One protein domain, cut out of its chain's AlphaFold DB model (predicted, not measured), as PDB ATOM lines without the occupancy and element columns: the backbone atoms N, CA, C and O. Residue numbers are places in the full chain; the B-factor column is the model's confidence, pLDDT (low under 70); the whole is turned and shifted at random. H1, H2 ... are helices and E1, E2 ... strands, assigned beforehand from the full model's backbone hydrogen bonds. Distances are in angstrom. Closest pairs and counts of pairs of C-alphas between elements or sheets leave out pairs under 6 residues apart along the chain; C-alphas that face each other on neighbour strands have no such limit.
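This is residues 3 to 157 of the 271 residues of the protein "Putative Gag polyprotein" of Rosellinia necatrix (UniProt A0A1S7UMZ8). A strongly twisted sheet of six strands, E5, E8, E2, E1, E6 and E7, makes one end and the middle of the body, and a long hairpin, E3 and E4, joined by E9 in a second, three-stranded sheet, makes the other end. The two sheets follow one another along the long axis, E8 of the first running on into E9 of the second; two short helices, H1 and H2, lie near each other on neither sheet, and long loops make much of the rest. The printed part has 155 residues with two named helices and nine named strands, in the order H1, E1, E2, H2, E3, E4, E5, E6, E7, E8, E9; the class is mostly strand, with under half of the residues in named elements. The larger sheet, E5, E8, E2, E1, E6, E7, is mixed, and the smaller, E3, E4, E9, is antiparallel. The whole is compact, with a radius of gyration of the C-alphas of 16.1 A, and spans 51 by 34 by 27 A.

In the larger sheet E1, residues 24 to 28, and E2, residues 36 to 40, form an antiparallel hairpin, with N 25 and O 39 at 2.8 A. E6, residues 124 to 131, is parallel to E1 at 48 degrees, with N 128 and O 24 at 2.8 A. E7, residues 134 to 141, forms a hairpin with E6 and is an edge strand; N 127 and O 138 are 2.8 A apart. On the other side of E2, E8, residues 147 to 149, is its parallel neighbour at 61 degrees, with N 40 and O 148 at 2.7 A. E5, residues 113 to 115, is the other edge strand, antiparallel to E8, with N 115 and O 147 at 2.7 A. From edge to edge the strands' lines turn by 131 degrees. Residues 98 to 99 pair, antiparallel, with residues 113 to 114 of E5. E8 runs on into E9, residues 152 to 156, across a break of 2 residues, at 54 degrees. E9 is antiparallel to E4, residues 83 to 92, with N 88 and O 154 at 2.9 A. E4 forms a hairpin with E3, residues 70 to 80, and N 78 and O 85 are 2.9 A apart; E3 bends by 68 degrees at residue 73. Between the sheets, the closest C-alphas of E4 and E5 are those of Cys 91 and Cys 113, 5.9 A apart. H1, residues 15 to 20, and H2, residues 45 to 48, are close but not clearly touching, their closest C-alphas being those of Cys 17 and Cys 48 at 5.3 A. H1 has 1 of 2 O i to N i+4 pairs within hydrogen-bond range; H2 is too short for such a pair.

E1 begins at C-alpha 24, (43.790, 88.155, 35.083), and is 12.7 A long; E2 measures 13.0 A. E6 measures 20.8 A and E7 21.4 A, E7 ending at C-alpha 141, (44.606, 97.121, 43.686). E3 measures 27.3 A, E4 28.9 A and E9 13.3 A, E9 ending at C-alpha 156, (63.813, 80.270, 14.012). E5, E8, H1 and H2 are shorter, H1 beginning at C-alpha 15, (38.453, 78.802, 21.871).

The two C-alphas farthest apart are those of Thr 82 and Asn 132, 55.2 A. The printed part, residues 3 to 157, has no cut. The links H2 to E3, 21 residues, and E4 to E5, 20 residues, are long. The mean pLDDT of the printed part is 85.2, and 18 residues are under 70, among them residues 30 to 33, 118 to 122 and 142 to 145.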
ATOM      1  N   ASN A   3      64.138  70.843  22.446       95.19
ATOM      2  CA  ASN A   3      63.290  71.237  21.320       95.19
ATOM      3  C   ASN A   3      62.002  70.399  21.334       95.19
ATOM      4  O   ASN A   3      62.076  69.171  21.343       95.19
ATOM      5  N   LEU A   4      60.844  71.057  21.329       96.12
ATOM      6  CA  LEU A   4      59.513  70.443  21.313       96.12
ATOM      7  C   LEU A   4      58.982  70.173  19.893       96.12
ATOM      8  O   LEU A   4      57.912  69.589  19.738       96.12
ATOM      9  N   GLY A   5      59.734  70.563  18.863       95.62
ATOM     10  CA  GLY A   5      59.378  70.421  17.454       95.62
ATOM     11  C   GLY A   5      58.869  71.721  16.820       95.62
ATOM     12  O   GLY A   5      58.863  72.775  17.469       95.62
ATOM     13  N   PRO A   6      58.469  71.668  15.537       95.06
ATOM     14  CA  PRO A   6      57.909  72.817  14.838       95.06
ATOM     15  C   PRO A   6      56.545  73.203  15.414       95.06
ATOM     16  O   PRO A   6      55.765  72.344  15.826       95.06
ATOM     17  N   LEU A   7      56.233  74.498  15.369       93.56
ATOM     18  CA  LEU A   7      54.896  75.009  15.663       93.56
ATOM     19  C   LEU A   7      54.307  75.655  14.401       93.56
ATOM     20  O   LEU A   7      54.986  76.497  13.804       93.56
ATOM     21  N   PRO A   8      53.069  75.308  13.992       87.69
ATOM     22  CA  PRO A   8      52.400  75.969  12.876       87.69
ATOM     23  C   PRO A   8      52.356  77.488  13.064       87.69
ATOM     24  O   PRO A   8      52.133  77.981  14.172       87.69
ATOM     25  N   THR A   9      52.560  78.238  11.981       76.94
ATOM     26  CA  THR A   9      52.588  79.711  12.019       76.94
ATOM     27  C   THR A   9      51.252  80.329  12.417       76.94
ATOM     28  O   THR A   9      51.219  81.465  12.876       76.94
ATOM     29  N   ASP A  10      50.167  79.588  12.235       83.69
ATOM     30  CA  ASP A  10      48.790  79.943  12.550       83.69
ATOM     31  C   ASP A  10      48.268  79.198  13.783       83.69
ATOM     32  O   ASP A  10      47.059  79.135  13.988       83.69
ATOM     33  N   PHE A  11      49.147  78.641  14.629       88.94
ATOM     34  CA  PHE A  11      48.693  77.969  15.841       88.94
ATOM     35  C   PHE A  11      47.847  78.926  16.692       88.94
ATOM     36  O   PHE A  11      48.316  79.961  17.176       88.94
ATOM     37  N   THR A  12      46.582  78.562  16.866       89.00
ATOM     38  CA  THR A  12      45.618  79.242  17.724       89.00
ATOM     39  C   THR A  12      45.357  78.395  18.955       89.00
ATOM     40  O   THR A  12      45.192  77.178  18.848       89.00
ATOM     41  N   LEU A  13      45.238  79.039  20.113       87.56
ATOM     42  CA  LEU A  13      44.735  78.351  21.296       87.56
ATOM     43  C   LEU A  13      43.308  77.831  21.061       87.56
ATOM     44  O   LEU A  13      42.558  78.374  20.246       87.56
ATOM     45  N   SER A  14      42.909  76.821  21.837       88.69
ATOM     46  CA  SER A  14      41.506  76.399  21.920       88.69
ATOM     47  C   SER A  14      40.591  77.602  22.217       88.69
ATOM     48  O   SER A  14      40.970  78.453  23.027       88.69
ATOM     49  N   PRO A  15      39.370  77.683  21.648       86.69
ATOM     50  CA  PRO A  15      38.453  78.802  21.871       86.69
ATOM     51  C   PRO A  15      38.132  79.095  23.340       86.69
ATOM     52  O   PRO A  15      37.832  80.237  23.676       86.69
ATOM     53  N   ASN A  16      38.179  78.086  24.215       85.75
ATOM     54  CA  ASN A  16      37.977  78.291  25.651       85.75
ATOM     55  C   ASN A  16      39.138  79.091  26.251       85.75
ATOM     56  O   ASN A  16      38.912  80.097  26.902       85.75
ATOM     57  N   CYS A  17      40.365  78.722  25.905       89.56
ATOM     58  CA  CYS A  17      41.577  79.396  26.352       89.56
ATOM     59  C   CYS A  17      41.757  80.773  25.701       89.56
ATOM     60  O   CYS A  17      42.242  81.710  26.323       89.56
ATOM     61  N   ALA A  18      41.350  80.926  24.440       85.56
ATOM     62  CA  ALA A  18      41.438  82.203  23.740       85.56
ATOM     63  C   ALA A  18      40.591  83.301  24.413       85.56
ATOM     64  O   ALA A  18      40.970  84.468  24.375       85.56
ATOM     65  N   LYS A  19      39.470  82.936  25.054       84.25
ATOM     66  CA  LYS A  19      38.650  83.872  25.845       84.25
ATOM     67  C   LYS A  19      39.373  84.355  27.100       84.25
ATOM     68  O   LYS A  19      39.201  85.507  27.485       84.25
ATOM     69  N   ASP A  20      40.221  83.504  27.667       86.31
ATOM     70  CA  ASP A  20      40.956  83.774  28.901       86.31
ATOM     71  C   ASP A  20      42.241  84.579  28.653       86.31
ATOM     72  O   ASP A  20      42.883  85.019  29.602       86.31
ATOM     73  N   LEU A  21      42.630  84.812  27.389       87.00
ATOM     74  CA  LEU A  21      43.866  85.525  27.036       87.00
ATOM     75  C   LEU A  21      43.967  86.931  27.631       87.00
ATOM     76  O   LEU A  21      45.087  87.401  27.797       87.00
ATOM     77  N   ASN A  22      42.837  87.571  27.941       87.06
ATOM     78  CA  ASN A  22      42.768  88.905  28.551       87.06
ATOM     79  C   ASN A  22      42.336  88.877  30.026       87.06
ATOM     80  O   ASN A  22      42.216  89.930  30.652       87.06
ATOM     81  N   ASP A  23      42.043  87.697  30.575       88.31
ATOM     82  CA  ASP A  23      41.649  87.573  31.969       88.31
ATOM     83  C   ASP A  23      42.894  87.537  32.866       88.31
ATOM     84  O   ASP A  23      43.940  86.976  32.527       88.31
ATOM     85  N   ILE A  24      42.770  88.164  34.036       89.06
ATOM     86  CA  ILE A  24      43.790  88.155  35.083       89.06
ATOM     87  C   ILE A  24      43.266  87.306  36.232       89.06
ATOM     88  O   ILE A  24      42.214  87.597  36.796       89.06
ATOM     89  N   TYR A  25      44.017  86.287  36.621       88.62
ATOM     90  CA  TYR A  25      43.670  85.375  37.699       88.62
ATOM     91  C   TYR A  25      44.498  85.653  38.950       88.62
ATOM     92  O   TYR A  25      45.705  85.881  38.873       88.62
ATOM     93  N   LYS A  26      43.869  85.573  40.127       87.75
ATOM     94  CA  LYS A  26      44.600  85.401  41.390       87.75
ATOM     95  C   LYS A  26      44.966  83.933  41.539       87.75
ATOM     96  O   LYS A  26      44.125  83.112  41.901       87.75
ATOM     97  N   TYR A  27      46.225  83.614  41.269       84.88
ATOM     98  CA  TYR A  27      46.749  82.266  41.420       84.88
ATOM     99  C   TYR A  27      47.297  82.067  42.836       84.88
ATOM    100  O   TYR A  27      48.289  82.691  43.225       84.88
ATOM    101  N   PHE A  28      46.662  81.190  43.612       81.12
ATOM    102  CA  PHE A  28      47.054  80.882  44.989       81.12
ATOM    103  C   PHE A  28      48.009  79.685  45.023       81.12
ATOM    104  O   PHE A  28      47.656  78.586  44.610       81.12
ATOM    105  N   TYR A  29      49.212  79.875  45.564       72.25
ATOM    106  CA  TYR A  29      50.201  78.797  45.738       72.25
ATOM    107  C   TYR A  29      49.932  77.943  46.971       72.25
ATOM    108  O   TYR A  29      50.284  76.768  47.013       72.25
ATOM    109  N   ASN A  30      49.325  78.539  47.994       69.12
ATOM    110  CA  ASN A  30      48.919  77.841  49.199       69.12
ATOM    111  C   ASN A  30      47.620  78.457  49.718       69.12
ATOM    112  O   ASN A  30      47.599  79.599  50.182       69.12
ATOM    113  N   THR A  31      46.547  77.671  49.681       66.44
ATOM    114  CA  THR A  31      45.213  78.083  50.135       66.44
ATOM    115  C   THR A  31      45.167  78.441  51.624       66.44
ATOM    116  O   THR A  31      44.269  79.166  52.042       66.44
ATOM    117  N   GLN A  32      46.138  77.997  52.432       64.38
ATOM    118  CA  GLN A  32      46.183  78.275  53.871       64.38
ATOM    119  C   GLN A  32      46.899  79.573  54.245       64.38
ATOM    120  O   GLN A  32      46.688  80.072  55.347       64.38
ATOM    121  N   GLN A  33      47.754  80.111  53.373       61.84
ATOM    122  CA  GLN A  33      48.564  81.290  53.703       61.84
ATOM    123  C   GLN A  33      48.079  82.575  53.016       61.84
ATOM    124  O   GLN A  33      48.644  83.636  53.251       61.84
ATOM    125  N   GLY A  34      47.031  82.495  52.183       73.56
ATOM    126  CA  GLY A  34      46.407  83.656  51.527       73.56
ATOM    127  C   GLY A  34      47.290  84.351  50.489       73.56
ATOM    128  O   GLY A  34      46.898  85.360  49.908       73.56
ATOM    129  N   TRP A  35      48.475  83.809  50.251       78.38
ATOM    130  CA  TRP A  35      49.438  84.357  49.335       78.38
ATOM    131  C   TRP A  35      49.095  83.975  47.882       78.38
ATOM    132  O   TRP A  35      48.804  82.813  47.577       78.38
ATOM    133  N   TYR A  36      49.134  84.961  46.987       82.00
ATOM    134  CA  TYR A  36      48.813  84.805  45.569       82.00
ATOM    135  C   TYR A  36      49.738  85.654  44.696       82.00
ATOM    136  O   TYR A  36      50.467  86.515  45.189       82.00
ATOM    137  N   TYR A  37      49.736  85.379  43.399       83.19
ATOM    138  CA  TYR A  37      50.256  86.284  42.378       83.19
ATOM    139  C   TYR A  37      49.209  86.448  41.279       83.19
ATOM    140  O   TYR A  37      48.248  85.678  41.201       83.19
ATOM    141  N   LEU A  38      49.369  87.484  40.463       88.06
ATOM    142  CA  LEU A  38      48.481  87.736  39.338       88.06
ATOM    143  C   LEU A  38      49.029  87.063  38.087       88.06
ATOM    144  O   LEU A  38      50.200  87.257  37.748       88.06
ATOM    145  N   LEU A  39      48.180  86.281  37.429       89.62
ATOM    146  CA  LEU A  39      48.490  85.553  36.206       89.62
ATOM    147  C   LEU A  39      47.550  86.013  35.087       89.62
ATOM    148  O   LEU A  39      46.342  85.859  35.205       89.62
ATOM    149  N   HIS A  40      48.096  86.582  34.022       90.69
ATOM    150  CA  HIS A  40      47.372  86.998  32.830       90.69
ATOM    151  C   HIS A  40      47.391  85.887  31.782       90.69
ATOM    152  O   HIS A  40      48.448  85.322  31.480       90.69
ATOM    153  N   GLY A  41      46.233  85.625  31.184       90.12
ATOM    154  CA  GLY A  41      46.051  84.563  30.207       90.12
ATOM    155  C   GLY A  41      45.605  83.232  30.825       90.12
ATOM    156  O   GLY A  41      45.311  83.155  32.020       90.12
ATOM    157  N   PRO A  42      45.558  82.164  30.011       88.38
ATOM    158  CA  PRO A  42      45.055  80.866  30.441       88.38
ATOM    159  C   PRO A  42      45.896  80.251  31.561       88.38
ATOM    160  O   PRO A  42      47.120  80.175  31.471       88.38
ATOM    161  N   VAL A  43      45.223  79.745  32.595       86.81
ATOM    162  CA  VAL A  43      45.880  79.069  33.729       86.81
ATOM    163  C   VAL A  43      46.266  77.625  33.380       86.81
ATOM    164  O   VAL A  43      47.275  77.113  33.860       86.81
ATOM    165  N   GLU A  44      45.471  76.963  32.535       87.25
ATOM    166  CA  GLU A  44      45.624  75.540  32.226       87.25
ATOM    167  C   GLU A  44      46.717  75.293  31.178       87.25
ATOM    168  O   GLU A  44      46.519  75.469  29.977       87.25
ATOM    169  N   GLN A  45      47.881  74.831  31.621       85.62
ATOM    170  CA  GLN A  45      49.042  74.658  30.746       85.62
ATOM    171  C   GLN A  45      48.894  73.495  29.758       85.62
ATOM    172  O   GLN A  45      49.463  73.548  28.672       85.62
ATOM    173  N   THR A  46      48.141  72.446  30.108       84.88
ATOM    174  CA  THR A  46      48.112  71.211  29.305       84.88
ATOM    175  C   THR A  46      47.195  71.293  28.090       84.88
ATOM    176  O   THR A  46      47.453  70.638  27.083       84.88
ATOM    177  N   SER A  47      46.128  72.095  28.170       87.56
ATOM    178  CA  SER A  47      45.109  72.197  27.117       87.56
ATOM    179  C   SER A  47      45.084  73.549  26.403       87.56
ATOM    180  O   SER A  47      44.568  73.636  25.286       87.56
ATOM    181  N   CYS A  48      45.654  74.596  27.010       89.81
ATOM    182  CA  CYS A  48      45.645  75.947  26.451       89.81
ATOM    183  C   CYS A  48      46.932  76.367  25.761       89.81
ATOM    184  O   CYS A  48      46.972  77.461  25.216       89.81
ATOM    185  N   TYR A  49      47.967  75.537  25.770       91.25
ATOM    186  CA  TYR A  49      49.250  75.833  25.140       91.25
ATOM    187  C   TYR A  49      49.579  74.761  24.099       91.25
ATOM    188  O   TYR A  49      48.903  73.728  24.050       91.25
ATOM    189  N   PRO A  50      50.563  74.997  23.210       91.19
ATOM    190  CA  PRO A  50      50.893  74.003  22.208       91.19
ATOM    191  C   PRO A  50      51.335  72.672  22.825       91.19
ATOM    192  O   PRO A  50      51.788  72.603  23.968       91.19
ATOM    193  N   SER A  51      51.221  71.600  22.041       91.00
ATOM    194  CA  SER A  51      51.577  70.254  22.496       91.00
ATOM    195  C   SER A  51      52.995  70.208  23.078       91.00
ATOM    196  O   SER A  51      53.924  70.805  22.529       91.00
ATOM    197  N   GLY A  52      53.158  69.503  24.198       90.06
ATOM    198  CA  GLY A  52      54.440  69.370  24.897       90.06
ATOM    199  C   GLY A  52      54.822  70.554  25.790       90.06
ATOM    200  O   GLY A  52      55.857  70.480  26.447       90.06
ATOM    201  N   TYR A  53      54.011  71.616  25.852       92.19
ATOM    202  CA  TYR A  53      54.260  72.739  26.752       92.19
ATOM    203  C   TYR A  53      54.162  72.309  28.221       92.19
ATOM    204  O   TYR A  53      53.150  71.758  28.651       92.19
ATOM    205  N   ALA A  54      55.204  72.594  29.005       88.81
ATOM    206  CA  ALA A  54      55.237  72.332  30.447       88.81
ATOM    207  C   ALA A  54      55.774  73.525  31.262       88.81
ATOM    208  O   ALA A  54      56.318  73.337  32.351       88.81
ATOM    209  N   ALA A  55      55.689  74.740  30.701       87.06
ATOM    210  CA  ALA A  55      56.165  75.991  31.303       87.06
ATOM    211  C   ALA A  55      57.617  75.946  31.827       87.06
ATOM    212  O   ALA A  55      57.987  76.646  32.773       87.06
ATOM    213  N   LYS A  56      58.482  75.133  31.202       85.12
ATOM    214  CA  LYS A  56      59.904  75.067  31.550       85.12
ATOM    215  C   LYS A  56      60.690  76.053  30.701       85.12
ATOM    216  O   LYS A  56      60.695  75.964  29.476       85.12
ATOM    217  N   LYS A  57      61.490  76.909  31.344       83.19
ATOM    218  CA  LYS A  57      62.407  77.848  30.658       83.19
ATOM    219  C   LYS A  57      63.510  77.166  29.830       83.19
ATOM    220  O   LYS A  57      64.316  77.836  29.192       83.19
ATOM    221  N   THR A  58      63.598  75.840  29.881       88.38
ATOM    222  CA  THR A  58      64.564  75.038  29.129       88.38
ATOM    223  C   THR A  58      63.975  74.422  27.862       88.38
ATOM    224  O   THR A  58      64.743  73.809  27.124       88.38
ATOM    225  N   GLU A  59      62.678  74.573  27.595       92.62
ATOM    226  CA  GLU A  59      61.968  74.029  26.431       92.62
ATOM    227  C   GLU A  59      61.648  75.136  25.409       92.62
ATOM    228  O   GLU A  59      61.436  76.287  25.787       92.62
ATOM    229  N   TYR A  60      61.637  74.804  24.116       94.94
ATOM    230  CA  TYR A  60      61.318  75.744  23.033       94.94
ATOM    231  C   TYR A  60      60.730  75.030  21.810       94.94
ATOM    232  O   TYR A  60      60.998  73.848  21.597       94.94
ATOM    233  N   TYR A  61      59.991  75.761  20.975       96.69
ATOM    234  CA  TYR A  61      59.531  75.293  19.661       96.69
ATOM    235  C   TYR A  61      60.450  75.805  18.551       96.69
ATOM    236  O   TYR A  61      60.849  76.971  18.574       96.69
ATOM    237  N   SER A  62      60.795  74.958  17.581       95.31
ATOM    238  CA  SER A  62      61.633  75.342  16.440       95.31
ATOM    239  C   SER A  62      61.454  74.399  15.240       95.31
ATOM    240  O   SER A  62      61.569  73.183  15.420       95.31
ATOM    241  N   PRO A  63      61.285  74.932  14.013       95.19
ATOM    242  CA  PRO A  63      61.021  76.341  13.710       95.19
ATOM    243  C   PRO A  63      59.632  76.780  14.193       95.19
ATOM    244  O   PRO A  63      58.665  76.023  14.093       95.19
ATOM    245  N   ALA A  64      59.524  77.996  14.730       95.81
ATOM    246  CA  ALA A  64      58.253  78.520  15.228       95.81
ATOM    247  C   ALA A  64      58.199  80.056  15.272       95.81
ATOM    248  O   ALA A  64      59.213  80.737  15.431       95.81
ATOM    249  N   ARG A  65      56.980  80.599  15.179       94.06
ATOM    250  CA  ARG A  65      56.644  82.005  15.468       94.06
ATOM    251  C   ARG A  65      55.726  82.074  16.683       94.06
ATOM    252  O   ARG A  65      55.206  81.050  17.115       94.06
ATOM    253  N   CYS A  66      55.533  83.277  17.228       94.31
ATOM    254  CA  CYS A  66      54.595  83.451  18.329       94.31
ATOM    255  C   CYS A  66      53.192  82.963  17.942       94.31
ATOM    256  O   CYS A  66      52.721  83.329  16.863       94.31
ATOM    257  N   PRO A  67      52.540  82.158  18.805       93.19
ATOM    258  CA  PRO A  67      51.150  81.757  18.632       93.19
ATOM    259  C   PRO A  67      50.207  82.934  18.397       93.19
ATOM    260  O   PRO A  67      50.449  84.048  18.868       93.19
ATOM    261  N   THR A  68      49.061  82.662  17.781       91.12
ATOM    262  CA  THR A  68      47.972  83.640  17.708       91.12
ATOM    263  C   THR A  68      47.537  84.048  19.116       91.12
ATOM    264  O   THR A  68      47.317  83.201  19.982       91.12
ATOM    265  N   GLY A  69      47.411  85.357  19.343       89.56
ATOM    266  CA  GLY A  69      47.128  85.925  20.663       89.56
ATOM    267  C   GLY A  69      48.377  86.212  21.501       89.56
ATOM    268  O   GLY A  69      48.252  86.784  22.583       89.56
ATOM    269  N   PHE A  70      49.575  85.900  20.996       92.75
ATOM    270  CA  PHE A  70      50.849  86.215  21.635       92.75
ATOM    271  C   PHE A  70      51.696  87.151  20.769       92.75
ATOM    272  O   PHE A  70      51.739  87.040  19.544       92.75
ATOM    273  N   THR A  71      52.444  88.034  21.422       93.50
ATOM    274  CA  THR A  71      53.405  88.948  20.799       93.50
ATOM    275  C   THR A  71      54.810  88.724  21.336       93.50
ATOM    276  O   THR A  71      55.006  88.243  22.453       93.50
ATOM    277  N   THR A  72      55.810  89.099  20.538       94.56
ATOM    278  CA  THR A  72      57.217  89.119  20.956       94.56
ATOM    279  C   THR A  72      57.395  90.058  22.146       94.56
ATOM    280  O   THR A  72      57.249  91.267  21.993       94.56
ATOM    281  N   ALA A  73      57.759  89.514  23.306       94.38
ATOM    282  CA  ALA A  73      58.082  90.309  24.490       94.38
ATOM    283  C   ALA A  73      59.576  90.612  24.595       94.38
ATOM    284  O   ALA A  73      59.967  91.697  25.012       94.38
ATOM    285  N   CYS A  74      60.429  89.666  24.199       93.44
ATOM    286  CA  CYS A  74      61.843  89.941  23.992       93.44
ATOM    287  C   CYS A  74      62.462  89.012  22.955       93.44
ATOM    288  O   CYS A  74      61.949  87.926  22.667       93.44
ATOM    289  N   ARG A  75      63.578  89.471  22.384       95.38
ATOM    290  CA  ARG A  75      64.323  88.793  21.328       95.38
ATOM    291  C   ARG A  75      65.798  88.746  21.690       95.38
ATOM    292  O   ARG A  75      66.369  89.749  22.109       95.38
ATOM    293  N   ARG A  76      66.423  87.599  21.460       94.94
ATOM    294  CA  ARG A  76      67.876  87.410  21.517       94.94
ATOM    295  C   ARG A  76      68.331  86.562  20.338       94.94
ATOM    296  O   ARG A  76      67.514  85.944  19.659       94.94
ATOM    297  N   THR A  77      69.629  86.522  20.101       95.69
ATOM    298  CA  THR A  77      70.238  85.668  19.078       95.69
ATOM    299  C   THR A  77      71.119  84.624  19.730       95.69
ATOM    300  O   THR A  77      71.892  84.936  20.635       95.69
ATOM    301  N   ASN A  78      71.015  83.390  19.257       92.56
ATOM    302  CA  ASN A  78      71.931  82.314  19.590       92.56
ATOM    303  C   ASN A  78      72.794  82.019  18.359       92.56
ATOM    304  O   ASN A  78      72.270  81.923  17.249       92.56
ATOM    305  N   LYS A  79      74.111  81.904  18.539       93.50
ATOM    306  CA  LYS A  79      75.050  81.660  17.441       93.50
ATOM    307  C   LYS A  79      75.846  80.393  17.716       93.50
ATOM    308  O   LYS A  79      76.565  80.315  18.707       93.50
ATOM    309  N   ALA A  80      75.745  79.432  16.805       88.50
ATOM    310  CA  ALA A  80      76.499  78.187  16.829       88.50
ATOM    311  C   ALA A  80      77.283  78.060  15.515       88.50
ATOM    312  O   ALA A  80      76.743  77.681  14.477       88.50
ATOM    313  N   GLY A  81      78.565  78.437  15.536       90.69
ATOM    314  CA  GLY A  81      79.381  78.518  14.322       90.69
ATOM    315  C   GLY A  81      78.854  79.583  13.351       90.69
ATOM    316  O   GLY A  81      78.807  80.768  13.688       90.69
ATOM    317  N   THR A  82      78.467  79.161  12.146       89.06
ATOM    318  CA  THR A  82      77.853  80.017  11.114       89.06
ATOM    319  C   THR A  82      76.332  80.109  11.230       89.06
ATOM    320  O   THR A  82      75.731  80.971  10.594       89.06
ATOM    321  N   VAL A  83      75.709  79.258  12.049       91.00
ATOM    322  CA  VAL A  83      74.257  79.216  12.237       91.00
ATOM    323  C   VAL A  83      73.845  80.295  13.234       91.00
ATOM    324  O   VAL A  83      74.373  80.358  14.349       91.00
ATOM    325  N   VAL A  84      72.901  81.144  12.825       94.88
ATOM    326  CA  VAL A  84      72.307  82.192  13.662       94.88
ATOM    327  C   VAL A  84      70.825  81.891  13.843       94.88
ATOM    328  O   VAL A  84      70.051  81.943  12.892       94.88
ATOM    329  N   GLU A  85      70.434  81.613  15.082       95.75
ATOM    330  CA  GLU A  85      69.041  81.433  15.477       95.75
ATOM    331  C   GLU A  85      68.531  82.693  16.172       95.75
ATOM    332  O   GLU A  85      69.170  83.243  17.075       95.75
ATOM    333  N   THR A  86      67.336  83.124  15.794       96.81
ATOM    334  CA  THR A  86      66.561  84.093  16.561       96.81
ATOM    335  C   THR A  86      65.785  83.341  17.632       96.81
ATOM    336  O   THR A  86      65.066  82.397  17.323       96.81
ATOM    337  N   VAL A  87      65.919  83.761  18.887       95.81
ATOM    338  CA  VAL A  87      65.179  83.225  20.033       95.81
ATOM    339  C   VAL A  87      64.227  84.304  20.527       95.81
ATOM    340  O   VAL A  87      64.647  85.429  20.812       95.81
ATOM    341  N   VAL A  88      62.947  83.967  20.630       95.69
ATOM    342  CA  VAL A  88      61.881  84.884  21.030       95.69
ATOM    343  C   VAL A  88      61.109  84.294  22.198       95.69
ATOM    344  O   VAL A  88      60.700  83.137  22.153       95.69
ATOM    345  N   THR A  89      60.853  85.122  23.209       94.94
ATOM    346  CA  THR A  89      59.833  84.838  24.221       94.94
ATOM    347  C   THR A  89      58.537  85.519  23.807       94.94
ATOM    348  O   THR A  89      58.479  86.746  23.697       94.94
ATOM    349  N   CYS A  90      57.504  84.718  23.587       94.62
ATOM    350  CA  CYS A  90      56.164  85.161  23.242       94.62
ATOM    351  C   CYS A  90      55.313  85.270  24.507       94.62
ATOM    352  O   CYS A  90      55.206  84.297  25.257       94.62
ATOM    353  N   CYS A  91      54.692  86.425  24.721       94.00
ATOM    354  CA  CYS A  91      53.778  86.684  25.834       94.00
ATOM    355  C   CYS A  91      52.367  86.952  25.310       94.00
ATOM    356  O   CYS A  91      52.250  87.408  24.171       94.00
ATOM    357  N   PRO A  92      51.306  86.696  26.100       92.00
ATOM    358  CA  PRO A  92      49.959  87.112  25.736       92.00
ATOM    359  C   PRO A  92      49.941  88.583  25.321       92.00
ATOM    360  O   PRO A  92      50.664  89.404  25.890       92.00
ATOM    361  N   THR A  93      49.146  88.906  24.307       88.81
ATOM    362  CA  THR A  93      49.113  90.253  23.727       88.81
ATOM    363  C   THR A  93      48.480  91.228  24.719       88.81
ATOM    364  O   THR A  93      47.264  91.359  24.781       88.81
ATOM    365  N   HIS A  94      49.314  91.911  25.500       77.81
ATOM    366  CA  HIS A  94      48.940  92.999  26.401       77.81
ATOM    367  C   HIS A  94      50.082  94.020  26.421       77.81
ATOM    368  O   HIS A  94      51.251  93.638  26.408       77.81
ATOM    369  N   SER A  95      49.768  95.315  26.454       64.50
ATOM    370  CA  SER A  95      50.714  96.404  26.145       64.50
ATOM    371  C   SER A  95      51.890  96.573  27.115       64.50
ATOM    372  O   SER A  95      52.765  97.394  26.866       64.50
ATOM    373  N   GLU A  96      51.930  95.814  28.207       82.19
ATOM    374  CA  GLU A  96      52.882  96.013  29.310       82.19
ATOM    375  C   GLU A  96      53.691  94.754  29.661       82.19
ATOM    376  O   GLU A  96      54.586  94.814  30.504       82.19
ATOM    377  N   LEU A  97      53.399  93.607  29.030       89.56
ATOM    378  CA  LEU A  97      54.107  92.360  29.322       89.56
ATOM    379  C   LEU A  97      55.475  92.337  28.629       89.56
ATOM    380  O   LEU A  97      55.580  92.305  27.404       89.56
ATOM    381  N   MET A  98      56.527  92.277  29.438       90.88
ATOM    382  CA  MET A  98      57.908  92.028  29.032       90.88
ATOM    383  C   MET A  98      58.344  90.626  29.459       90.88
ATOM    384  O   MET A  98      57.674  89.963  30.253       90.88
ATOM    385  N   CYS A  99      59.465  90.133  28.936       90.81
ATOM    386  CA  CYS A  99      59.932  88.808  29.326       90.81
ATOM    387  C   CYS A  99      60.546  88.801  30.731       90.81
ATOM    388  O   CYS A  99      61.299  89.695  31.113       90.81
ATOM    389  N   LEU A 100      60.235  87.759  31.499       89.00
ATOM    390  CA  LEU A 100      60.728  87.588  32.861       89.00
ATOM    391  C   LEU A 100      62.143  86.987  32.846       89.00
ATOM    392  O   LEU A 100      62.321  85.775  32.662       89.00
ATOM    393  N   THR A 101      63.147  87.837  33.065       80.06
ATOM    394  CA  THR A 101      64.577  87.479  33.033       80.06
ATOM    395  C   THR A 101      65.056  86.799  34.312       80.06
ATOM    396  O   THR A 101      65.847  85.858  34.246       80.06
ATOM    397  N   THR A 102      64.538  87.205  35.470       74.12
ATOM    398  CA  THR A 102      64.836  86.607  36.774       74.12
ATOM    399  C   THR A 102      63.631  85.797  37.253       74.12
ATOM    400  O   THR A 102      62.602  86.374  37.600       74.12
ATOM    401  N   PRO A 103      63.683  84.452  37.239       66.94
ATOM    402  CA  PRO A 103      62.612  83.666  37.837       66.94
ATOM    403  C   PRO A 103      62.517  83.984  39.333       66.94
ATOM    404  O   PRO A 103      63.531  83.999  40.031       66.94
ATOM    405  N   GLY A 104      61.299  84.232  39.815       67.31
ATOM    406  CA  GLY A 104      61.026  84.229  41.247       67.31
ATOM    407  C   GLY A 104      61.148  82.818  41.829       67.31
ATOM    408  O   GLY A 104      61.355  81.837  41.110       67.31
ATOM    409  N   ASN A 105      60.983  82.705  43.145       72.88
ATOM    410  CA  ASN A 105      60.856  81.401  43.798       72.88
ATOM    411  C   ASN A 105      59.612  80.656  43.270       72.88
ATOM    412  O   ASN A 105      58.664  81.282  42.793       72.88
ATOM    413  N   GLU A 106      59.594  79.324  43.376       69.62
ATOM    414  CA  GLU A 106      58.404  78.509  43.078       69.62
ATOM    415  C   GLU A 106      57.156  79.099  43.760       69.62
ATOM    416  O   GLU A 106      57.205  79.373  44.965       69.62
ATOM    417  N   PRO A 107      56.046  79.327  43.029       68.38
ATOM    418  CA  PRO A 107      55.708  78.823  41.681       68.38
ATOM    419  C   PRO A 107      56.078  79.740  40.492       68.38
ATOM    420  O   PRO A 107      55.751  79.436  39.344       68.38
ATOM    421  N   GLN A 108      56.714  80.892  40.733       74.25
ATOM    422  CA  GLN A 108      56.970  81.910  39.699       74.25
ATOM    423  C   GLN A 108      58.097  81.532  38.726       74.25
ATOM    424  O   GLN A 108      58.287  82.179  37.697       74.25
ATOM    425  N   SER A 109      58.838  80.470  39.030       78.50
ATOM    426  CA  SER A 109      59.887  79.897  38.181       78.50
ATOM    427  C   SER A 109      59.382  79.476  36.792       78.50
ATOM    428  O   SER A 109      60.141  79.535  35.822       78.50
ATOM    429  N   THR A 110      58.104  79.098  36.703       84.25
ATOM    430  CA  THR A 110      57.420  78.641  35.483       84.25
ATOM    431  C   THR A 110      56.955  79.791  34.582       84.25
ATOM    432  O   THR A 110      56.522  79.580  33.451       84.25
ATOM    433  N   LEU A 111      57.053  81.036  35.053       89.44
ATOM    434  CA  LEU A 111      56.531  82.208  34.353       89.44
ATOM    435  C   LEU A 111      57.557  82.737  33.343       89.44
ATOM    436  O   LEU A 111      58.760  82.808  33.614       89.44
ATOM    437  N   GLY A 112      57.073  83.120  32.161       91.00
ATOM    438  CA  GLY A 112      57.904  83.636  31.067       91.00
ATOM    439  C   GLY A 112      57.794  85.147  30.872       91.00
ATOM    440  O   GLY A 112      58.657  85.741  30.228       91.00
ATOM    441  N   CYS A 113      56.763  85.763  31.444       92.50
ATOM    442  CA  CYS A 113      56.353  87.134  31.174       92.50
ATOM    443  C   CYS A 113      55.982  87.854  32.469       92.50
ATOM    444  O   CYS A 113      55.446  87.233  33.388       92.50
ATOM    445  N   THR A 114      56.226  89.157  32.524       90.38
ATOM    446  CA  THR A 114      55.876  90.011  33.658       90.38
ATOM    447  C   THR A 114      55.579  91.437  33.199       90.38
ATOM    448  O   THR A 114      56.118  91.891  32.199       90.38
ATOM    449  N   ALA A 115      54.726  92.140  33.926       87.94
ATOM    450  CA  ALA A 115      54.482  93.569  33.827       87.94
ATOM    451  C   ALA A 115      54.666  94.134  35.235       87.94
ATOM    452  O   ALA A 115      53.893  93.814  36.144       87.94
ATOM    453  N   ALA A 116      55.726  94.916  35.435       78.25
ATOM    454  CA  ALA A 116      56.073  95.432  36.751       78.25
ATOM    455  C   ALA A 116      55.070  96.501  37.203       78.25
ATOM    456  O   ALA A 116      54.803  97.459  36.482       78.25
ATOM    457  N   VAL A 117      54.576  96.366  38.434       74.31
ATOM    458  CA  VAL A 117      53.848  97.431  39.131       74.31
ATOM    459  C   VAL A 117      54.686  97.875  40.315       74.31
ATOM    460  O   VAL A 117      54.979  97.085  41.214       74.31
ATOM    461  N   VAL A 118      55.118  99.134  40.265       66.12
ATOM    462  CA  VAL A 118      55.885  99.794  41.327       66.12
ATOM    463  C   VAL A 118      54.943 100.526  42.281       66.12
ATOM    464  O   VAL A 118      53.823 100.866  41.914       66.12
ATOM    465  N   GLU A 119      55.405 100.801  43.500       61.91
ATOM    466  CA  GLU A 119      54.592 101.397  44.577       61.91
ATOM    467  C   GLU A 119      53.977 102.764  44.228       61.91
ATOM    468  O   GLU A 119      52.938 103.128  44.774       61.91
ATOM    469  N   SER A 120      54.576 103.515  43.297       63.34
ATOM    470  CA  SER A 120      54.042 104.796  42.815       63.34
ATOM    471  C   SER A 120      52.879 104.655  41.825       63.34
ATOM    472  O   SER A 120      52.226 105.651  41.513       63.34
ATOM    473  N   ILE A 121      52.596 103.441  41.335       66.31
ATOM    474  CA  ILE A 121      51.521 103.156  40.384       66.31
ATOM    475  C   ILE A 121      50.404 102.397  41.108       66.31
ATOM    476  O   ILE A 121      50.546 101.239  41.497       66.31
ATOM    477  N   THR A 122      49.242 103.035  41.247       65.69
ATOM    478  CA  THR A 122      48.027 102.393  41.769       65.69
ATOM    479  C   THR A 122      47.226 101.758  40.635       65.69
ATOM    480  O   THR A 122      46.156 102.231  40.255       65.69
ATOM    481  N   THR A 123      47.729 100.655  40.075       74.56
ATOM    482  CA  THR A 123      46.959  99.901  39.078       74.56
ATOM    483  C   THR A 123      45.871  99.083  39.765       74.56
ATOM    484  O   THR A 123      46.110  98.406  40.770       74.56
ATOM    485  N   THR A 124      44.661  99.158  39.216       78.44
ATOM    486  CA  THR A 124      43.517  98.365  39.655       78.44
ATOM    487  C   THR A 124      43.131  97.394  38.551       78.44
ATOM    488  O   THR A 124      42.866  97.806  37.425       78.44
ATOM    489  N   TRP A 125      43.068  96.111  38.884       78.69
ATOM    490  CA  TRP A 125      42.674  95.053  37.968       78.69
ATOM    491  C   TRP A 125      41.369  94.422  38.404       78.69
ATOM    492  O   TRP A 125      41.137  94.171  39.588       78.69
ATOM    493  N   THR A 126      40.539  94.106  37.420       86.50
ATOM    494  CA  THR A 126      39.443  93.166  37.619       86.50
ATOM    495  C   THR A 126      40.017  91.766  37.467       86.50
ATOM    496  O   THR A 126      40.500  91.421  36.394       86.50
ATOM    497  N   VAL A 127      39.999  90.984  38.542       88.19
ATOM    498  CA  VAL A 127      40.633  89.668  38.590       88.19
ATOM    499  C   VAL A 127      39.614  88.572  38.856       88.19
ATOM    500  O   VAL A 127      38.686  88.743  39.650       88.19
ATOM    501  N   SER A 128      39.815  87.432  38.214       89.06
ATOM    502  CA  SER A 128      39.085  86.195  38.453       89.06
ATOM    503  C   SER A 128      39.797  85.388  39.540       89.06
ATOM    504  O   SER A 128      41.023  85.290  39.576       89.06
ATOM    505  N   GLN A 129      39.044  84.806  40.463       85.75
ATOM    506  CA  GLN A 129      39.578  83.884  41.457       85.75
ATOM    507  C   GLN A 129      38.613  82.728  41.671       85.75
ATOM    508  O   GLN A 129      37.400  82.930  41.733       85.75
ATOM    509  N   GLU A 130      39.157  81.530  41.818       80.50
ATOM    510  CA  GLU A 130      38.381  80.354  42.179       80.50
ATOM    511  C   GLU A 130      38.589  80.039  43.659       80.50
ATOM    512  O   GLU A 130      39.719  79.938  44.139       80.50
ATOM    513  N   LEU A 131      37.490  79.898  44.396       76.25
ATOM    514  CA  LEU A 131      37.506  79.447  45.780       76.25
ATOM    515  C   LEU A 131      36.385  78.428  45.977       76.25
ATOM    516  O   LEU A 131      35.217  78.740  45.759       76.25
ATOM    517  N   ASN A 132      36.739  77.212  46.401       74.00
ATOM    518  CA  ASN A 132      35.800  76.104  46.620       74.00
ATOM    519  C   ASN A 132      34.944  75.754  45.382       74.00
ATOM    520  O   ASN A 132      33.750  75.492  45.518       74.00
ATOM    521  N   GLY A 133      35.531  75.781  44.179       70.19
ATOM    522  CA  GLY A 133      34.812  75.505  42.928       70.19
ATOM    523  C   GLY A 133      33.909  76.646  42.450       70.19
ATOM    524  O   GLY A 133      33.170  76.479  41.483       70.19
ATOM    525  N   ILE A 134      33.939  77.803  43.121       73.69
ATOM    526  CA  ILE A 134      33.191  78.995  42.725       73.69
ATOM    527  C   ILE A 134      34.169  80.017  42.156       73.69
ATOM    528  O   ILE A 134      35.017  80.556  42.874       73.69
ATOM    529  N   THR A 135      34.021  80.318  40.869       82.94
ATOM    530  CA  THR A 135      34.704  81.441  40.228       82.94
ATOM    531  C   THR A 135      33.997  82.742  40.598       82.94
ATOM    532  O   THR A 135      32.797  82.904  40.382       82.94
ATOM    533  N   SER A 136      34.743  83.696  41.144       84.31
ATOM    534  CA  SER A 136      34.269  85.047  41.448       84.31
ATOM    535  C   SER A 136      35.200  86.085  40.834       84.31
ATOM    536  O   SER A 136      36.403  85.858  40.696       84.31
ATOM    537  N   ARG A 137      34.632  87.231  40.458       88.19
ATOM    538  CA  ARG A 137      35.372  88.371  39.922       88.19
ATOM    539  C   ARG A 137      35.465  89.437  41.010       88.19
ATOM    540  O   ARG A 137      34.455  89.803  41.605       88.19
ATOM    541  N   THR A 138      36.672  89.899  41.301       86.31
ATOM    542  CA  THR A 138      36.943  90.897  42.341       86.31
ATOM    543  C   THR A 138      37.890  91.970  41.825       86.31
ATOM    544  O   THR A 138      38.496  91.826  40.766       86.31
ATOM    545  N   ILE A 139      38.022  93.053  42.578       83.88
ATOM    546  CA  ILE A 139      38.976  94.113  42.284       83.88
ATOM    547  C   ILE A 139      40.266  93.840  43.065       83.88
ATOM    548  O   ILE A 139      40.240  93.535  44.259       83.88
ATOM    549  N   SER A 140      41.405  93.923  42.384       77.94
ATOM    550  CA  SER A 140      42.734  93.854  42.984       77.94
ATOM    551  C   SER A 140      43.463  95.163  42.725       77.94
ATOM    552  O   SER A 140      43.672  95.524  41.572       77.94
ATOM    553  N   THR A 141      43.867  95.856  43.783       73.69
ATOM    554  CA  THR A 141      44.606  97.121  43.686       73.69
ATOM    555  C   THR A 141      46.034  96.913  44.171       73.69
ATOM    556  O   THR A 141      46.230  96.332  45.236       73.69
ATOM    557  N   GLY A 142      47.018  97.386  43.402       60.81
ATOM    558  CA  GLY A 142      48.393  97.569  43.878       60.81
ATOM    559  C   GLY A 142      49.081  96.296  44.375       60.81
ATOM    560  O   GLY A 142      49.574  96.261  45.501       60.81
ATOM    561  N   ALA A 143      49.139  95.246  43.550       60.69
ATOM    562  CA  ALA A 143      50.002  94.112  43.869       60.69
ATOM    563  C   ALA A 143      51.466  94.505  43.617       60.69
ATOM    564  O   ALA A 143      51.912  94.554  42.467       60.69
ATOM    565  N   ILE A 144      52.208  94.778  44.694       55.56
ATOM    566  CA  ILE A 144      53.672  94.872  44.649       55.56
ATOM    567  C   ILE A 144      54.183  93.554  44.052       55.56
ATOM    568  O   ILE A 144      53.909  92.482  44.591       55.56
ATOM    569  N   GLY A 145      54.869  93.630  42.911       63.47
ATOM    570  CA  GLY A 145      55.352  92.457  42.171       63.47
ATOM    571  C   GLY A 145      54.727  92.249  40.785       63.47
ATOM    572  O   GLY A 145      55.257  91.451  40.019       63.47
ATOM    573  N   GLY A 146      53.675  92.996  40.422       81.25
ATOM    574  CA  GLY A 146      53.184  93.059  39.042       81.25
ATOM    575  C   GLY A 146      52.255  91.924  38.589       81.25
ATOM    576  O   GLY A 146      51.797  91.099  39.382       81.25
ATOM    577  N   VAL A 147      51.957  91.905  37.288       87.31
ATOM    578  CA  VAL A 147      51.167  90.856  36.618       87.31
ATOM    579  C   VAL A 147      52.113  89.952  35.849       87.31
ATOM    580  O   VAL A 147      52.965  90.436  35.118       87.31
ATOM    581  N   ASN A 148      51.971  88.641  35.986       89.81
ATOM    582  CA  ASN A 148      52.814  87.678  35.289       89.81
ATOM    583  C   ASN A 148      52.024  86.918  34.231       89.81
ATOM    584  O   ASN A 148      50.802  86.902  34.272       89.81
ATOM    585  N   ALA A 149      52.708  86.248  33.311       92.25
ATOM    586  CA  ALA A 149      52.075  85.314  32.388       92.25
ATOM    587  C   ALA A 149      53.019  84.166  32.018       92.25
ATOM    588  O   ALA A 149      54.251  84.274  32.094       92.25
ATOM    589  N   TYR A 150      52.428  83.059  31.584       93.00
ATOM    590  CA  TYR A 150      53.161  82.008  30.895       93.00
ATOM    591  C   TYR A 150      53.681  82.535  29.557       93.00
ATOM    592  O   TYR A 150      52.960  83.199  28.809       93.00
ATOM    593  N   GLY A 151      54.946  82.236  29.269       93.12
ATOM    594  CA  GLY A 151      55.584  82.576  28.004       93.12
ATOM    595  C   GLY A 151      55.860  81.326  27.179       93.12
ATOM    596  O   GLY A 151      56.120  80.256  27.734       93.12
ATOM    597  N   VAL A 152      55.833  81.474  25.859       94.25
ATOM    598  CA  VAL A 152      56.230  80.431  24.905       94.25
ATOM    599  C   VAL A 152      57.560  80.840  24.279       94.25
ATOM    600  O   VAL A 152      57.645  81.906  23.674       94.25
ATOM    601  N   GLU A 153      58.604  80.022  24.426       95.25
ATOM    602  CA  GLU A 153      59.864  80.252  23.711       95.25
ATOM    603  C   GLU A 153      59.776  79.638  22.310       95.25
ATOM    604  O   GLU A 153      59.497  78.447  22.147       95.25
ATOM    605  N   VAL A 154      60.037  80.457  21.297       96.12
ATOM    606  CA  VAL A 154      60.111  80.037  19.897       96.12
ATOM    607  C   VAL A 154      61.469  80.394  19.322       96.12
ATOM    608  O   VAL A 154      62.090  81.393  19.705       96.12
ATOM    609  N   ARG A 155      61.939  79.569  18.394       96.38
ATOM    610  CA  ARG A 155      63.196  79.779  17.689       96.38
ATOM    611  C   ARG A 155      63.017  79.595  16.204       96.38
ATOM    612  O   ARG A 155      62.181  78.812  15.759       96.38
ATOM    613  N   PHE A 156      63.805  80.351  15.458       95.75
ATOM    614  CA  PHE A 156      63.813  80.270  14.012       95.75
ATOM    615  C   PHE A 156      65.065  80.905  13.412       95.75
ATOM    616  O   PHE A 156      65.670  81.822  13.974       95.75
ATOM    617  N   GLN A 157      65.410  80.446  12.222       95.19
ATOM    618  CA  GLN A 157      66.382  81.031  11.314       95.19
ATOM    619  C   GLN A 157      65.662  81.833  10.224       95.19
ATOM    620  O   GLN A 157      64.456  81.698  10.006       95.19
TER     621      GLN A 157